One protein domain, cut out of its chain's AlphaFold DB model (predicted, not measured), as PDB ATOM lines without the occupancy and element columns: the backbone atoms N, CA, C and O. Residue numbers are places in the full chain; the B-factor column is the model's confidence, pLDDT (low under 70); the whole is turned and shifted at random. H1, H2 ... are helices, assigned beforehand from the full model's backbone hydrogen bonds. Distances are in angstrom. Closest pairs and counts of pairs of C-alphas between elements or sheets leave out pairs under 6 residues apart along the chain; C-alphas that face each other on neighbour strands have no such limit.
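This is residues 104 to 164 and 183 to 230 of the 401 residues of the protein "POL protein" of Symbiodinium natans (UniProt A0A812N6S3). A short helix, H1, stands crosswise at the first end of the long helix H4; farther on, H3 packs along H4, and H2 packs on H3 and H5. The 109 printed residues include five named helices, H1 to H5 in order, and no named strand: all helix. The whole is loose, with a radius of gyration of the C-alphas of 16.6 A and spans of 58 by 29 by 22 A.

H1, residues 113 to 121, touches H4, residues 183 to 209, at residues 183 to 187 alone, about perpendicular at 88 degrees; the closest C-alphas, of Trp 121 and Arg 187, are 5.1 A apart. H2, residues 130 to 140, and H3, residues 146 to 162, form a hairpin; the closest C-alphas, of Val 140 and Gln 148, are 5.7 A apart. H3 touches H4, closest at the C-alphas of Cys 157 and Trp 193, 5.6 A. H5, residues 217 to 225, touches H2, closest at the C-alphas of Ser 132 and Trp 222, 6.0 A. Every O i to N i+4 pair is within hydrogen-bond range in H1, H2, H4 and H5; in H3, 12 of 13.

C-alpha 113 begins H1 at (33.920, -31.136, 86.096). H3 is 25.1 A long, H4 39.0 A. C-alpha 225 ends H5 at (10.195, -15.202, 84.961).

Residues 165 to 182 are not printed; C-alphas 164 and 183 are 13.5 A apart. Confidence is under 70 in 32 residues, among them 104 to 122.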
ATOM      1  N   ARG A 104      46.539 -34.412  81.976       46.59
ATOM      2  CA  ARG A 104      45.088 -34.165  82.095       46.59
ATOM      3  C   ARG A 104      44.646 -33.808  83.523       46.59
ATOM      4  O   ARG A 104      43.595 -33.194  83.686       46.59
ATOM      5  N   LYS A 105      45.434 -34.169  84.542       47.22
ATOM      6  CA  LYS A 105      45.160 -33.929  85.965       47.22
ATOM      7  C   LYS A 105      45.493 -32.503  86.445       47.22
ATOM      8  O   LYS A 105      44.876 -32.055  87.407       47.22
ATOM      9  N   THR A 106      46.385 -31.758  85.785       47.66
ATOM     10  CA  THR A 106      46.864 -30.440  86.275       47.66
ATOM     11  C   THR A 106      46.252 -29.239  85.547       47.66
ATOM     12  O   THR A 106      46.251 -28.118  86.061       47.66
ATOM     13  N   SER A 107      45.641 -29.470  84.384       53.94
ATOM     14  CA  SER A 107      44.909 -28.468  83.604       53.94
ATOM     15  C   SER A 107      43.812 -27.769  84.430       53.94
ATOM     16  O   SER A 107      42.881 -28.412  84.922       53.94
ATOM     17  N   TRP A 108      43.850 -26.429  84.521       60.34
ATOM     18  CA  TRP A 108      42.804 -25.603  85.166       60.34
ATOM     19  C   TRP A 108      41.387 -25.942  84.677       60.34
ATOM     20  O   TRP A 108      40.418 -25.890  85.442       60.34
ATOM     21  N   LEU A 109      41.287 -26.335  83.405       53.66
ATOM     22  CA  LEU A 109      40.059 -26.747  82.735       53.66
ATOM     23  C   LEU A 109      39.464 -28.034  83.340       53.66
ATOM     24  O   LEU A 109      38.243 -28.176  83.405       53.66
ATOM     25  N   HIS A 110      40.324 -28.942  83.811       58.47
ATOM     26  CA  HIS A 110      39.978 -30.258  84.355       58.47
ATOM     27  C   HIS A 110      39.848 -30.268  85.887       58.47
ATOM     28  O   HIS A 110      39.237 -31.186  86.430       58.47
ATOM     29  N   ARG A 111      40.307 -29.214  86.585       61.19
ATOM     30  CA  ARG A 111      40.166 -29.068  88.051       61.19
ATOM     31  C   ARG A 111      38.715 -29.112  88.545       61.19
ATOM     32  O   ARG A 111      38.467 -29.483  89.684       61.19
ATOM     33  N   LYS A 112      37.740 -28.713  87.717       67.50
ATOM     34  CA  LYS A 112      36.308 -28.811  88.051       67.50
ATOM     35  C   LYS A 112      35.533 -29.392  86.873       67.50
ATOM     36  O   LYS A 112      35.497 -28.784  85.804       67.50
ATOM     37  N   LYS A 113      34.807 -30.498  87.098       65.69
ATOM     38  CA  LYS A 113      33.920 -31.136  86.096       65.69
ATOM     39  C   LYS A 113      32.964 -30.128  85.435       65.69
ATOM     40  O   LYS A 113      32.666 -30.243  84.249       65.69
ATOM     41  N   LEU A 114      32.516 -29.111  86.178       64.62
ATOM     42  CA  LEU A 114      31.647 -28.044  85.674       64.62
ATOM     43  C   LEU A 114      32.338 -27.131  84.640       64.62
ATOM     44  O   LEU A 114      31.703 -26.714  83.676       64.62
ATOM     45  N   ARG A 115      33.634 -26.831  84.814       66.94
ATOM     46  CA  ARG A 115      34.412 -25.966  83.908       66.94
ATOM     47  C   ARG A 115      34.658 -26.650  82.574       66.94
ATOM     48  O   ARG A 115      34.389 -26.052  81.538       66.94
ATOM     49  N   LEU A 116      35.059 -27.919  82.608       65.81
ATOM     50  CA  LEU A 116      35.189 -28.742  81.408       65.81
ATOM     51  C   LEU A 116      33.851 -28.845  80.661       65.81
ATOM     52  O   LEU A 116      33.802 -28.635  79.452       65.81
ATOM     53  N   LYS A 117      32.742 -29.076  81.381       64.69
ATOM     54  CA  LYS A 117      31.396 -29.082  80.786       64.69
ATOM     55  C   LYS A 117      31.042 -27.743  80.132       64.69
ATOM     56  O   LYS A 117      30.598 -27.747  78.990       64.69
ATOM     57  N   ARG A 118      31.274 -26.608  80.804       68.69
ATOM     58  CA  ARG A 118      31.027 -25.264  80.240       68.69
ATOM     59  C   ARG A 118      31.920 -24.962  79.037       68.69
ATOM     60  O   ARG A 118      31.464 -24.335  78.087       68.69
ATOM     61  N   PHE A 119      33.171 -25.410  79.054       67.88
ATOM     62  CA  PHE A 119      34.092 -25.231  77.937       67.88
ATOM     63  C   PHE A 119      33.652 -26.021  76.698       67.88
ATOM     64  O   PHE A 119      33.614 -25.472  75.598       67.88
ATOM     65  N   LEU A 120      33.285 -27.290  76.885       64.50
ATOM     66  CA  LEU A 120      32.884 -28.178  75.795       64.50
ATOM     67  C   LEU A 120      31.494 -27.831  75.247       64.50
ATOM     68  O   LEU A 120      31.304 -27.804  74.034       64.50
ATOM     69  N   TRP A 121      30.538 -27.532  76.129       64.12
ATOM     70  CA  TRP A 121      29.120 -27.438  75.777       64.12
ATOM     71  C   TRP A 121      28.531 -26.027  75.896       64.12
ATOM     72  O   TRP A 121      27.370 -25.831  75.557       64.12
ATOM     73  N   GLY A 122      29.280 -25.038  76.387       69.06
ATOM     74  CA  GLY A 122      28.749 -23.710  76.716       69.06
ATOM     75  C   GLY A 122      27.965 -23.667  78.035       69.06
ATOM     76  O   GLY A 122      27.803 -24.679  78.723       69.06
ATOM     77  N   ARG A 123      27.488 -22.471  78.409       75.31
ATOM     78  CA  ARG A 123      26.581 -22.286  79.555       75.31
ATOM     79  C   ARG A 123      25.195 -22.854  79.182       75.31
ATOM     80  O   ARG A 123      24.719 -22.506  78.100       75.31
ATOM     81  N   PRO A 124      24.594 -23.729  80.011       73.75
ATOM     82  CA  PRO A 124      23.274 -24.308  79.737       73.75
ATOM     83  C   PRO A 124      22.186 -23.229  79.689       73.75
ATOM     84  O   PRO A 124      22.371 -22.173  80.304       73.75
ATOM     85  N   ILE A 125      21.097 -23.495  78.962       79.38
ATOM     86  CA  ILE A 125      19.903 -22.643  78.989       79.38
ATOM     87  C   ILE A 125      19.067 -23.039  80.225       79.38
ATOM     88  O   ILE A 125      18.986 -24.229  80.546       79.38
ATOM     89  N   PRO A 126      18.516 -22.076  80.985       80.19
ATOM     90  CA  PRO A 126      17.606 -22.367  82.088       80.19
ATOM     91  C   PRO A 126      16.317 -23.054  81.617       80.19
ATOM     92  O   PRO A 126      15.829 -22.823  80.503       80.19
ATOM     93  N   VAL A 127      15.753 -23.891  82.489       76.50
ATOM     94  CA  VAL A 127      14.448 -24.526  82.262       76.50
ATOM     95  C   VAL A 127      13.377 -23.433  82.198       76.50
ATOM     96  O   VAL A 127      13.444 -22.484  82.967       76.50
ATOM     97  N   ALA A 128      12.446 -23.543  81.248       76.31
ATOM     98  CA  ALA A 128      11.337 -22.598  81.111       76.31
ATOM     99  C   ALA A 128      10.248 -22.887  82.147       76.31
ATOM    100  O   ALA A 128       9.971 -24.062  82.404       76.31
ATOM    101  N   SER A 129       9.589 -21.841  82.642       81.06
ATOM    102  CA  SER A 129       8.268 -21.963  83.265       81.06
ATOM    103  C   SER A 129       7.207 -22.315  82.206       81.06
ATOM    104  O   SER A 129       7.433 -22.156  80.998       81.06
ATOM    105  N   ASN A 130       6.054 -22.838  82.634       80.31
ATOM    106  CA  ASN A 130       4.951 -23.140  81.712       80.31
ATOM    107  C   ASN A 130       4.326 -21.845  81.175       80.31
ATOM    108  O   ASN A 130       3.998 -21.759  79.991       80.31
ATOM    109  N   GLU A 131       4.243 -20.840  82.039       83.25
ATOM    110  CA  GLU A 131       3.758 -19.488  81.791       83.25
ATOM    111  C   GLU A 131       4.573 -18.822  80.675       83.25
ATOM    112  O   GLU A 131       4.020 -18.375  79.669       83.25
ATOM    113  N   SER A 132       5.904 -18.909  80.746       83.81
ATOM    114  CA  SER A 132       6.794 -18.399  79.701       83.81
ATOM    115  C   SER A 132       6.605 -19.090  78.350       83.81
ATOM    116  O   SER A 132       6.654 -18.453  77.291       83.81
ATOM    117  N   LEU A 133       6.363 -20.404  78.345       82.19
ATOM    118  CA  LEU A 133       6.075 -21.129  77.106       82.19
ATOM    119  C   LEU A 133       4.730 -20.720  76.502       82.19
ATOM    120  O   LEU A 133       4.611 -20.704  75.277       82.19
ATOM    121  N   GLN A 134       3.735 -20.420  77.335       84.94
ATOM    122  CA  GLN A 134       2.427 -19.946  76.895       84.94
ATOM    123  C   GLN A 134       2.520 -18.531  76.321       84.94
ATOM    124  O   GLN A 134       2.065 -18.309  75.200       84.94
ATOM    125  N   TYR A 135       3.207 -17.623  77.017       86.44
ATOM    126  CA  TYR A 135       3.498 -16.275  76.537       86.44
ATOM    127  C   TYR A 135       4.169 -16.300  75.154       86.44
ATOM    128  O   TYR A 135       3.668 -15.717  74.194       86.44
ATOM    129  N   LEU A 136       5.247 -17.082  75.003       85.44
ATOM    130  CA  LEU A 136       5.951 -17.212  73.724       85.44
ATOM    131  C   LEU A 136       5.073 -17.785  72.601       85.44
ATOM    132  O   LEU A 136       5.327 -17.489  71.439       85.44
ATOM    133  N   ARG A 137       4.077 -18.627  72.902       83.31
ATOM    134  CA  ARG A 137       3.153 -19.148  71.877       83.31
ATOM    135  C   ARG A 137       2.177 -18.078  71.402       83.31
ATOM    136  O   ARG A 137       1.937 -18.004  70.202       83.31
ATOM    137  N   ASN A 138       1.651 -17.280  72.326       83.62
ATOM    138  CA  ASN A 138       0.677 -16.237  72.023       83.62
ATOM    139  C   ASN A 138       1.328 -15.094  71.232       83.62
ATOM    140  O   ASN A 138       0.816 -14.693  70.190       83.62
ATOM    141  N   GLU A 139       2.506 -14.644  71.664       80.62
ATOM    142  CA  GLU A 139       3.189 -13.499  71.054       80.62
ATOM    143  C   GLU A 139       3.813 -13.809  69.691       80.62
ATOM    144  O   GLU A 139       3.801 -12.977  68.789       80.62
ATOM    145  N   VAL A 140       4.341 -15.023  69.496       72.62
ATOM    146  CA  VAL A 140       4.959 -15.418  68.214       72.62
ATOM    147  C   VAL A 140       3.913 -15.640  67.109       72.62
ATOM    148  O   VAL A 140       4.273 -15.676  65.934       72.62
ATOM    149  N   ALA A 141       2.631 -15.784  67.456       61.22
ATOM    150  CA  ALA A 141       1.549 -16.017  66.499       61.22
ATOM    151  C   ALA A 141       1.009 -14.737  65.825       61.22
ATOM    152  O   ALA A 141       0.296 -14.843  64.829       61.22
ATOM    153  N   SER A 142       1.342 -13.544  66.330       55.38
ATOM    154  CA  SER A 142       0.899 -12.256  65.773       55.38
ATOM    155  C   SER A 142       1.962 -11.637  64.832       55.38
ATOM    156  O   SER A 142       3.127 -12.016  64.860       55.38
ATOM    157  N   SER A 143       1.561 -10.740  63.921       50.50
ATOM    158  CA  SER A 143       2.301 -10.243  62.729       50.50
ATOM    159  C   SER A 143       3.638  -9.497  62.947       50.50
ATOM    160  O   SER A 143       3.728  -8.684  63.861       50.50
ATOM    161  N   SER A 144       4.569  -9.639  61.980       57.38
ATOM    162  CA  SER A 144       6.037  -9.403  61.956       57.38
ATOM    163  C   SER A 144       6.642  -8.084  62.493       57.38
ATOM    164  O   SER A 144       7.030  -7.193  61.729       57.38
ATOM    165  N   THR A 145       6.896  -8.002  63.797       80.56
ATOM    166  CA  THR A 145       7.742  -6.950  64.394       80.56
ATOM    167  C   THR A 145       9.160  -7.443  64.722       80.56
ATOM    168  O   THR A 145       9.422  -8.639  64.869       80.56
ATOM    169  N   TYR A 146      10.117  -6.515  64.874       86.38
ATOM    170  CA  TYR A 146      11.476  -6.836  65.342       86.38
ATOM    171  C   TYR A 146      11.469  -7.592  66.684       86.38
ATOM    172  O   TYR A 146      12.229  -8.545  66.865       86.38
ATOM    173  N   TRP A 147      10.568  -7.216  67.597       86.94
ATOM    174  CA  TRP A 147      10.382  -7.879  68.888       86.94
ATOM    175  C   TRP A 147       9.981  -9.350  68.736       86.94
ATOM    176  O   TRP A 147      10.637 -10.234  69.288       86.94
ATOM    177  N   GLN A 148       8.986  -9.648  67.906       85.31
ATOM    178  CA  GLN A 148       8.586 -11.032  67.643       85.31
ATOM    179  C   GLN A 148       9.690 -11.843  66.965       85.31
ATOM    180  O   GLN A 148       9.858 -13.018  67.280       85.31
ATOM    181  N   ASN A 149      10.499 -11.240  66.085       87.75
ATOM    182  CA  ASN A 149      11.664 -11.921  65.509       87.75
ATOM    183  C   ASN A 149      12.676 -12.337  66.593       87.75
ATOM    184  O   ASN A 149      13.266 -13.426  66.514       87.75
ATOM    185  N   LEU A 150      12.854 -11.509  67.630       89.94
ATOM    186  CA  LEU A 150      13.654 -11.858  68.805       89.94
ATOM    187  C   LEU A 150      12.999 -12.980  69.621       89.94
ATOM    188  O   LEU A 150      13.687 -13.956  69.930       89.94
ATOM    189  N   LEU A 151      11.697 -12.900  69.916       89.75
ATOM    190  CA  LEU A 151      10.963 -13.936  70.660       89.75
ATOM    191  C   LEU A 151      10.937 -15.282  69.919       89.75
ATOM    192  O   LEU A 151      11.191 -16.338  70.506       89.75
ATOM    193  N   CYS A 152      10.737 -15.261  68.604       87.25
ATOM    194  CA  CYS A 152      10.813 -16.435  67.744       87.25
ATOM    195  C   CYS A 152      12.222 -17.041  67.797       87.25
ATOM    196  O   CYS A 152      12.382 -18.226  68.104       87.25
ATOM    197  N   SER A 153      13.265 -16.220  67.624       87.25
ATOM    198  CA  SER A 153      14.659 -16.664  67.749       87.25
ATOM    199  C   SER A 153      14.963 -17.262  69.125       87.25
ATOM    200  O   SER A 153      15.670 -18.271  69.216       87.25
ATOM    201  N   PHE A 154      14.422 -16.666  70.188       88.50
ATOM    202  CA  PHE A 154      14.550 -17.144  71.560       88.50
ATOM    203  C   PHE A 154      13.900 -18.526  71.720       88.50
ATOM    204  O   PHE A 154      14.562 -19.472  72.162       88.50
ATOM    205  N   SER A 155      12.652 -18.677  71.267       85.69
ATOM    206  CA  SER A 155      11.885 -19.924  71.348       85.69
ATOM    207  C   SER A 155      12.531 -21.073  70.560       85.69
ATOM    208  O   SER A 155      12.660 -22.188  71.074       85.69
ATOM    209  N   VAL A 156      13.025 -20.803  69.343       83.50
ATOM    210  CA  VAL A 156      13.703 -21.790  68.486       83.50
ATOM    211  C   VAL A 156      14.974 -22.294  69.161       83.50
ATOM    212  O   VAL A 156      15.192 -23.505  69.254       83.50
ATOM    213  N   CYS A 157      15.800 -21.378  69.678       81.94
ATOM    214  CA  CYS A 157      17.035 -21.747  70.365       81.94
ATOM    215  C   CYS A 157      16.765 -22.600  71.614       81.94
ATOM    216  O   CYS A 157      17.563 -23.480  71.933       81.94
ATOM    217  N   ARG A 158      15.637 -22.372  72.295       78.56
ATOM    218  CA  ARG A 158      15.238 -23.143  73.473       78.56
ATOM    219  C   ARG A 158      14.720 -24.540  73.133       78.56
ATOM    220  O   ARG A 158      15.160 -25.514  73.744       78.56
ATOM    221  N   LYS A 159      13.846 -24.675  72.126       75.81
ATOM    222  CA  LYS A 159      13.347 -25.985  71.655       75.81
ATOM    223  C   LYS A 159      14.501 -26.922  71.278       75.81
ATOM    224  O   LYS A 159      14.477 -28.095  71.648       75.81
ATOM    225  N   MET A 160      15.539 -26.381  70.636       67.69
ATOM    226  CA  MET A 160      16.755 -27.112  70.253       67.69
ATOM    227  C   MET A 160      17.576 -27.650  71.443       67.69
ATOM    228  O   MET A 160      18.402 -28.539  71.246       67.69
ATOM    229  N   GLU A 161      17.377 -27.156  72.673       65.44
ATOM    230  CA  GLU A 161      18.001 -27.747  73.868       65.44
ATOM    231  C   GLU A 161      17.181 -28.916  74.439       65.44
ATOM    232  O   GLU A 161      17.753 -29.907  74.901       65.44
ATOM    233  N   SER A 162      15.847 -28.830  74.359       53.81
ATOM    234  CA  SER A 162      14.917 -29.859  74.853       53.81
ATOM    235  C   SER A 162      14.942 -31.155  74.032       53.81
ATOM    236  O   SER A 162      14.632 -32.231  74.552       53.81
ATOM    237  N   THR A 163      15.377 -31.094  72.767       46.31
ATOM    238  CA  THR A 163      15.535 -32.262  71.894       46.31
ATOM    239  C   THR A 163      16.753 -33.088  72.304       46.31
ATOM    240  O   THR A 163      17.785 -33.079  71.646       46.31
ATOM    241  N   SER A 164      16.614 -33.818  73.419       42.81
ATOM    242  CA  SER A 164      17.078 -35.191  73.699       42.81
ATOM    243  C   SER A 164      18.502 -35.638  73.301       42.81
ATOM    244  O   SER A 164      18.851 -36.806  73.474       42.81
ATOM    245  N   THR A 183      28.862 -31.246  69.517       61.44
ATOM    246  CA  THR A 183      29.268 -30.327  70.594       61.44
ATOM    247  C   THR A 183      29.426 -28.894  70.094       61.44
ATOM    248  O   THR A 183      29.037 -27.955  70.789       61.44
ATOM    249  N   ALA A 184      29.966 -28.709  68.883       67.06
ATOM    250  CA  ALA A 184      30.109 -27.389  68.274       67.06
ATOM    251  C   ALA A 184      28.740 -26.775  67.941       67.06
ATOM    252  O   ALA A 184      28.509 -25.610  68.264       67.06
ATOM    253  N   ALA A 185      27.813 -27.564  67.387       69.56
ATOM    254  CA  ALA A 185      26.444 -27.132  67.122       69.56
ATOM    255  C   ALA A 185      25.711 -26.748  68.416       69.56
ATOM    256  O   ALA A 185      25.198 -25.636  68.513       69.56
ATOM    257  N   ALA A 186      25.738 -27.599  69.449       68.44
ATOM    258  CA  ALA A 186      25.116 -27.298  70.744       68.44
ATOM    259  C   ALA A 186      25.696 -26.027  71.392       68.44
ATOM    260  O   ALA A 186      24.966 -25.183  71.917       68.44
ATOM    261  N   ARG A 187      27.022 -25.846  71.315       73.75
ATOM    262  CA  ARG A 187      27.694 -24.637  71.801       73.75
ATOM    263  C   ARG A 187      27.282 -23.394  71.010       73.75
ATOM    264  O   ARG A 187      27.091 -22.340  71.615       73.75
ATOM    265  N   ASN A 188      27.149 -23.497  69.689       79.75
ATOM    266  CA  ASN A 188      26.711 -22.391  68.837       79.75
ATOM    267  C   ASN A 188      25.251 -22.008  69.111       79.75
ATOM    268  O   ASN A 188      24.971 -20.820  69.250       79.75
ATOM    269  N   TRP A 189      24.357 -22.981  69.302       79.38
ATOM    270  CA  TRP A 189      22.969 -22.726  69.703       79.38
ATOM    271  C   TRP A 189      22.873 -22.019  71.050       79.38
ATOM    272  O   TRP A 189      22.210 -20.993  71.157       79.38
ATOM    273  N   ARG A 190      23.612 -22.486  72.060       82.50
ATOM    274  CA  ARG A 190      23.665 -21.816  73.369       82.50
ATOM    275  C   ARG A 190      24.216 -20.402  73.270       82.50
ATOM    276  O   ARG A 190      23.661 -19.489  73.867       82.50
ATOM    277  N   ARG A 191      25.285 -20.190  72.494       85.25
ATOM    278  CA  ARG A 191      25.807 -18.839  72.220       85.25
ATOM    279  C   ARG A 191      24.750 -17.949  71.569       85.25
ATOM    280  O   ARG A 191      24.628 -16.796  71.969       85.25
ATOM    281  N   LYS A 192      24.000 -18.476  70.596       86.88
ATOM    282  CA  LYS A 192      22.902 -17.758  69.940       86.88
ATOM    283  C   LYS A 192      21.806 -17.405  70.944       86.88
ATOM    284  O   LYS A 192      21.424 -16.245  70.999       86.88
ATOM    285  N   TRP A 193      21.400 -18.341  71.802       89.00
ATOM    286  CA  TRP A 193      20.424 -18.086  72.865       89.00
ATOM    287  C   TRP A 193      20.875 -16.967  73.812       89.00
ATOM    288  O   TRP A 193      20.150 -15.999  74.006       89.00
ATOM    289  N   TRP A 194      22.113 -17.027  74.323       89.38
ATOM    290  CA  TRP A 194      22.657 -15.978  75.198       89.38
ATOM    291  C   TRP A 194      22.763 -14.615  74.504       89.38
ATOM    292  O   TRP A 194      22.618 -13.587  75.161       89.38
ATOM    293  N   ARG A 195      23.007 -14.592  73.188       92.00
ATOM    294  CA  ARG A 195      22.994 -13.359  72.392       92.00
ATOM    295  C   ARG A 195      21.579 -12.796  72.268       92.00
ATOM    296  O   ARG A 195      21.391 -11.622  72.545       92.00
ATOM    297  N   VAL A 196      20.599 -13.624  71.906       91.81
ATOM    298  CA  VAL A 196      19.191 -13.206  71.791       91.81
ATOM    299  C   VAL A 196      18.664 -12.712  73.138       91.81
ATOM    300  O   VAL A 196      18.085 -11.636  73.195       91.81
ATOM    301  N   ARG A 197      18.959 -13.417  74.237       92.81
ATOM    302  CA  ARG A 197      18.612 -12.978  75.598       92.81
ATOM    303  C   ARG A 197      19.158 -11.585  75.924       92.81
ATOM    304  O   ARG A 197      18.486 -10.806  76.589       92.81
ATOM    305  N   ARG A 198      20.380 -11.270  75.483       93.81
ATOM    306  CA  ARG A 198      20.968  -9.938  75.677       93.81
ATOM    307  C   ARG A 198      20.223  -8.870  74.874       93.81
ATOM    308  O   ARG A 198      19.892  -7.845  75.446       93.81
ATOM    309  N   LEU A 199      19.926  -9.143  73.604       94.25
ATOM    310  CA  LEU A 199      19.182  -8.216  72.741       94.25
ATOM    311  C   LEU A 199      17.773  -7.940  73.280       94.25
ATOM    312  O   LEU A 199      17.326  -6.802  73.271       94.25
ATOM    313  N   ILE A 200      17.100  -8.968  73.804       93.44
ATOM    314  CA  ILE A 200      15.803  -8.827  74.477       93.44
ATOM    315  C   ILE A 200      15.929  -7.909  75.696       93.44
ATOM    316  O   ILE A 200      15.159  -6.963  75.821       93.44
ATOM    317  N   LYS A 201      16.932  -8.137  76.557       94.12
ATOM    318  CA  LYS A 201      17.199  -7.261  77.705       94.12
ATOM    319  C   LYS A 201      17.412  -5.812  77.261       94.12
ATOM    320  O   LYS A 201      16.773  -4.921  77.797       94.12
ATOM    321  N   GLU A 202      18.281  -5.577  76.283       93.19
ATOM    322  CA  GLU A 202      18.566  -4.235  75.756       93.19
ATOM    323  C   GLU A 202      17.303  -3.550  75.215       93.19
ATOM    324  O   GLU A 202      17.066  -2.381  75.513       93.19
ATOM    325  N   GLN A 203      16.456  -4.287  74.491       92.38
ATOM    326  CA  GLN A 203      15.203  -3.769  73.948       92.38
ATOM    327  C   GLN A 203      14.211  -3.363  75.046       92.38
ATOM    328  O   GLN A 203      13.626  -2.284  74.962       92.38
ATOM    329  N   LEU A 204      14.045  -4.198  76.077       91.88
ATOM    330  CA  LEU A 204      13.164  -3.907  77.211       91.88
ATOM    331  C   LEU A 204      13.644  -2.676  77.979       91.88
ATOM    332  O   LEU A 204      12.857  -1.773  78.249       91.88
ATOM    333  N   LEU A 205      14.946  -2.578  78.257       91.19
ATOM    334  CA  LEU A 205      15.508  -1.401  78.925       91.19
ATOM    335  C   LEU A 205      15.332  -0.132  78.090       91.19
ATOM    336  O   LEU A 205      15.006   0.916  78.641       91.19
ATOM    337  N   ALA A 206      15.479  -0.224  76.766       90.31
ATOM    338  CA  ALA A 206      15.215   0.898  75.873       90.31
ATOM    339  C   ALA A 206      13.739   1.326  75.896       90.31
ATOM    340  O   ALA A 206      13.452   2.516  75.799       90.31
ATOM    341  N   TRP A 207      12.798   0.388  76.036       90.31
ATOM    342  CA  TRP A 207      11.380   0.711  76.204       90.31
ATOM    343  C   TRP A 207      11.082   1.352  77.557       90.31
ATOM    344  O   TRP A 207      10.422   2.386  77.581       90.31
ATOM    345  N   ALA A 208      11.612   0.811  78.657       89.62
ATOM    346  CA  ALA A 208      11.466   1.428  79.977       89.62
ATOM    347  C   ALA A 208      12.019   2.860  79.995       89.62
ATOM    348  O   ALA A 208      11.355   3.760  80.507       89.62
ATOM    349  N   ALA A 209      13.183   3.085  79.376       89.31
ATOM    350  CA  ALA A 209      13.851   4.385  79.321       89.31
ATOM    351  C   ALA A 209      13.059   5.476  78.578       89.31
ATOM    352  O   ALA A 209      13.291   6.655  78.834       89.31
ATOM    353  N   LYS A 210      12.111   5.115  77.695       87.94
ATOM    354  CA  LYS A 210      11.213   6.090  77.041       87.94
ATOM    355  C   LYS A 210      10.261   6.775  78.022       87.94
ATOM    356  O   LYS A 210       9.730   7.832  77.703       87.94
ATOM    357  N   GLY A 211      10.064   6.190  79.201       85.50
ATOM    358  CA  GLY A 211       9.143   6.697  80.208       85.50
ATOM    359  C   GLY A 211       7.680   6.301  79.965       85.50
ATOM    360  O   GLY A 211       7.366   5.605  78.998       85.50
ATOM    361  N   PRO A 212       6.791   6.691  80.891       85.75
ATOM    362  CA  PRO A 212       5.368   6.360  80.858       85.75
ATOM    363  C   PRO A 212       4.613   7.101  79.725       85.75
ATOM    364  O   PRO A 212       5.024   8.197  79.343       85.75
ATOM    365  N   PRO A 213       3.468   6.574  79.235       84.25
ATOM    366  CA  PRO A 213       2.806   5.348  79.684       84.25
ATOM    367  C   PRO A 213       3.503   4.088  79.158       84.25
ATOM    368  O   PRO A 213       3.830   3.979  77.977       84.25
ATOM    369  N   TRP A 214       3.709   3.117  80.049       83.56
ATOM    370  CA  TRP A 214       4.250   1.816  79.674       83.56
ATOM    371  C   TRP A 214       3.113   0.869  79.308       83.56
ATOM    372  O   TRP A 214       2.300   0.519  80.159       83.56
ATOM    373  N   ASN A 215       3.097   0.418  78.057       78.31
ATOM    374  CA  ASN A 215       2.140  -0.574  77.561       78.31
ATOM    375  C   ASN A 215       2.775  -1.973  77.453       78.31
ATOM    376  O   ASN A 215       2.384  -2.748  76.590       78.31
ATOM    377  N   CYS A 216       3.799  -2.258  78.267       80.44
ATOM    378  CA  CYS A 216       4.641  -3.451  78.141       80.44
ATOM    379  C   CYS A 216       4.762  -4.282  79.435       80.44
ATOM    380  O   CYS A 216       5.793  -4.904  79.687       80.44
ATOM    381  N   SER A 217       3.746  -4.259  80.304       79.38
ATOM    382  CA  SER A 217       3.783  -4.981  81.588       79.38
ATOM    383  C   SER A 217       3.954  -6.493  81.407       79.38
ATOM    384  O   SER A 217       4.772  -7.105  82.096       79.38
ATOM    385  N   ALA A 218       3.264  -7.087  80.430       85.56
ATOM    386  CA  ALA A 218       3.344  -8.517  80.142       85.56
ATOM    387  C   ALA A 218       4.760  -8.947  79.713       85.56
ATOM    388  O   ALA A 218       5.269  -9.975  80.161       85.56
ATOM    389  N   GLU A 219       5.431  -8.143  78.886       90.12
ATOM    390  CA  GLU A 219       6.795  -8.396  78.425       90.12
ATOM    391  C   GLU A 219       7.803  -8.376  79.576       90.12
ATOM    392  O   GLU A 219       8.740  -9.180  79.595       90.12
ATOM    393  N   PHE A 220       7.637  -7.450  80.524       89.44
ATOM    394  CA  PHE A 220       8.518  -7.329  81.683       89.44
ATOM    395  C   PHE A 220       8.299  -8.461  82.682       89.44
ATOM    396  O   PHE A 220       9.282  -9.056  83.125       89.44
ATOM    397  N   GLN A 221       7.043  -8.815  82.966       88.00
ATOM    398  CA  GLN A 221       6.708  -9.969  83.799       88.00
ATOM    399  C   GLN A 221       7.298 -11.260  83.212       88.00
ATOM    400  O   GLN A 221       8.031 -11.980  83.890       88.00
ATOM    401  N   TRP A 222       7.102 -11.495  81.911       91.06
ATOM    402  CA  TRP A 222       7.711 -12.629  81.214       91.06
ATOM    403  C   TRP A 222       9.246 -12.622  81.304       91.06
ATOM    404  O   TRP A 222       9.883 -13.644  81.569       91.06
ATOM    405  N   ALA A 223       9.875 -11.464  81.091       90.81
ATOM    406  CA  ALA A 223      11.326 -11.341  81.149       90.81
ATOM    407  C   ALA A 223      11.888 -11.562  82.564       90.81
ATOM    408  O   ALA A 223      13.029 -12.013  82.692       90.81
ATOM    409  N   MET A 224      11.114 -11.259  83.607       89.12
ATOM    410  CA  MET A 224      11.446 -11.550  85.001       89.12
ATOM    411  C   MET A 224      11.377 -13.052  85.294       89.12
ATOM    412  O   MET A 224      12.332 -13.605  85.841       89.12
ATOM    413  N   GLU A 225      10.319 -13.737  84.851       87.75
ATOM    414  CA  GLU A 225      10.195 -15.202  84.961       87.75
ATOM    415  C   GLU A 225      11.339 -15.941  84.253       87.75
ATOM    416  O   GLU A 225      11.827 -16.972  84.714       87.75
ATOM    417  N   GLU A 226      11.808 -15.394  83.131       87.88
ATOM    418  CA  GLU A 226      12.948 -15.909  82.369       87.88
ATOM    419  C   GLU A 226      14.322 -15.510  82.927       87.88
ATOM    420  O   GLU A 226      15.363 -15.746  82.292       87.88
ATOM    421  N   GLU A 227      14.334 -14.877  84.102       88.25
ATOM    422  CA  GLU A 227      15.506 -14.309  84.763       88.25
ATOM    423  C   GLU A 227      16.298 -13.364  83.839       88.25
ATOM    424  O   GLU A 227      17.508 -13.214  83.995       88.25
ATOM    425  N   ILE A 228      15.691 -12.794  82.790       90.81
ATOM    426  CA  ILE A 228      16.337 -11.869  81.841       90.81
ATOM    427  C   ILE A 228      16.555 -10.521  82.520       90.81
ATOM    428  O   ILE A 228      17.647  -9.940  82.413       90.81
ATOM    429  N   LEU A 229      15.514 -10.065  83.209       91.12
ATOM    430  CA  LEU A 229      15.520  -8.925  84.106       91.12
ATOM    431  C   LEU A 229      15.628  -9.404  85.555       91.12
ATOM    432  O   LEU A 229      15.383 -10.567  85.861       91.12
ATOM    433  N   GLU A 230      16.078  -8.498  86.413       88.50
ATOM    434  CA  GLU A 230      16.209  -8.727  87.849       88.50
ATOM    435  C   GLU A 230      15.244  -7.772  88.566       88.50
ATOM    436  O   GLU A 230      15.075  -6.638  88.100       88.50
TER     437      GLU A 230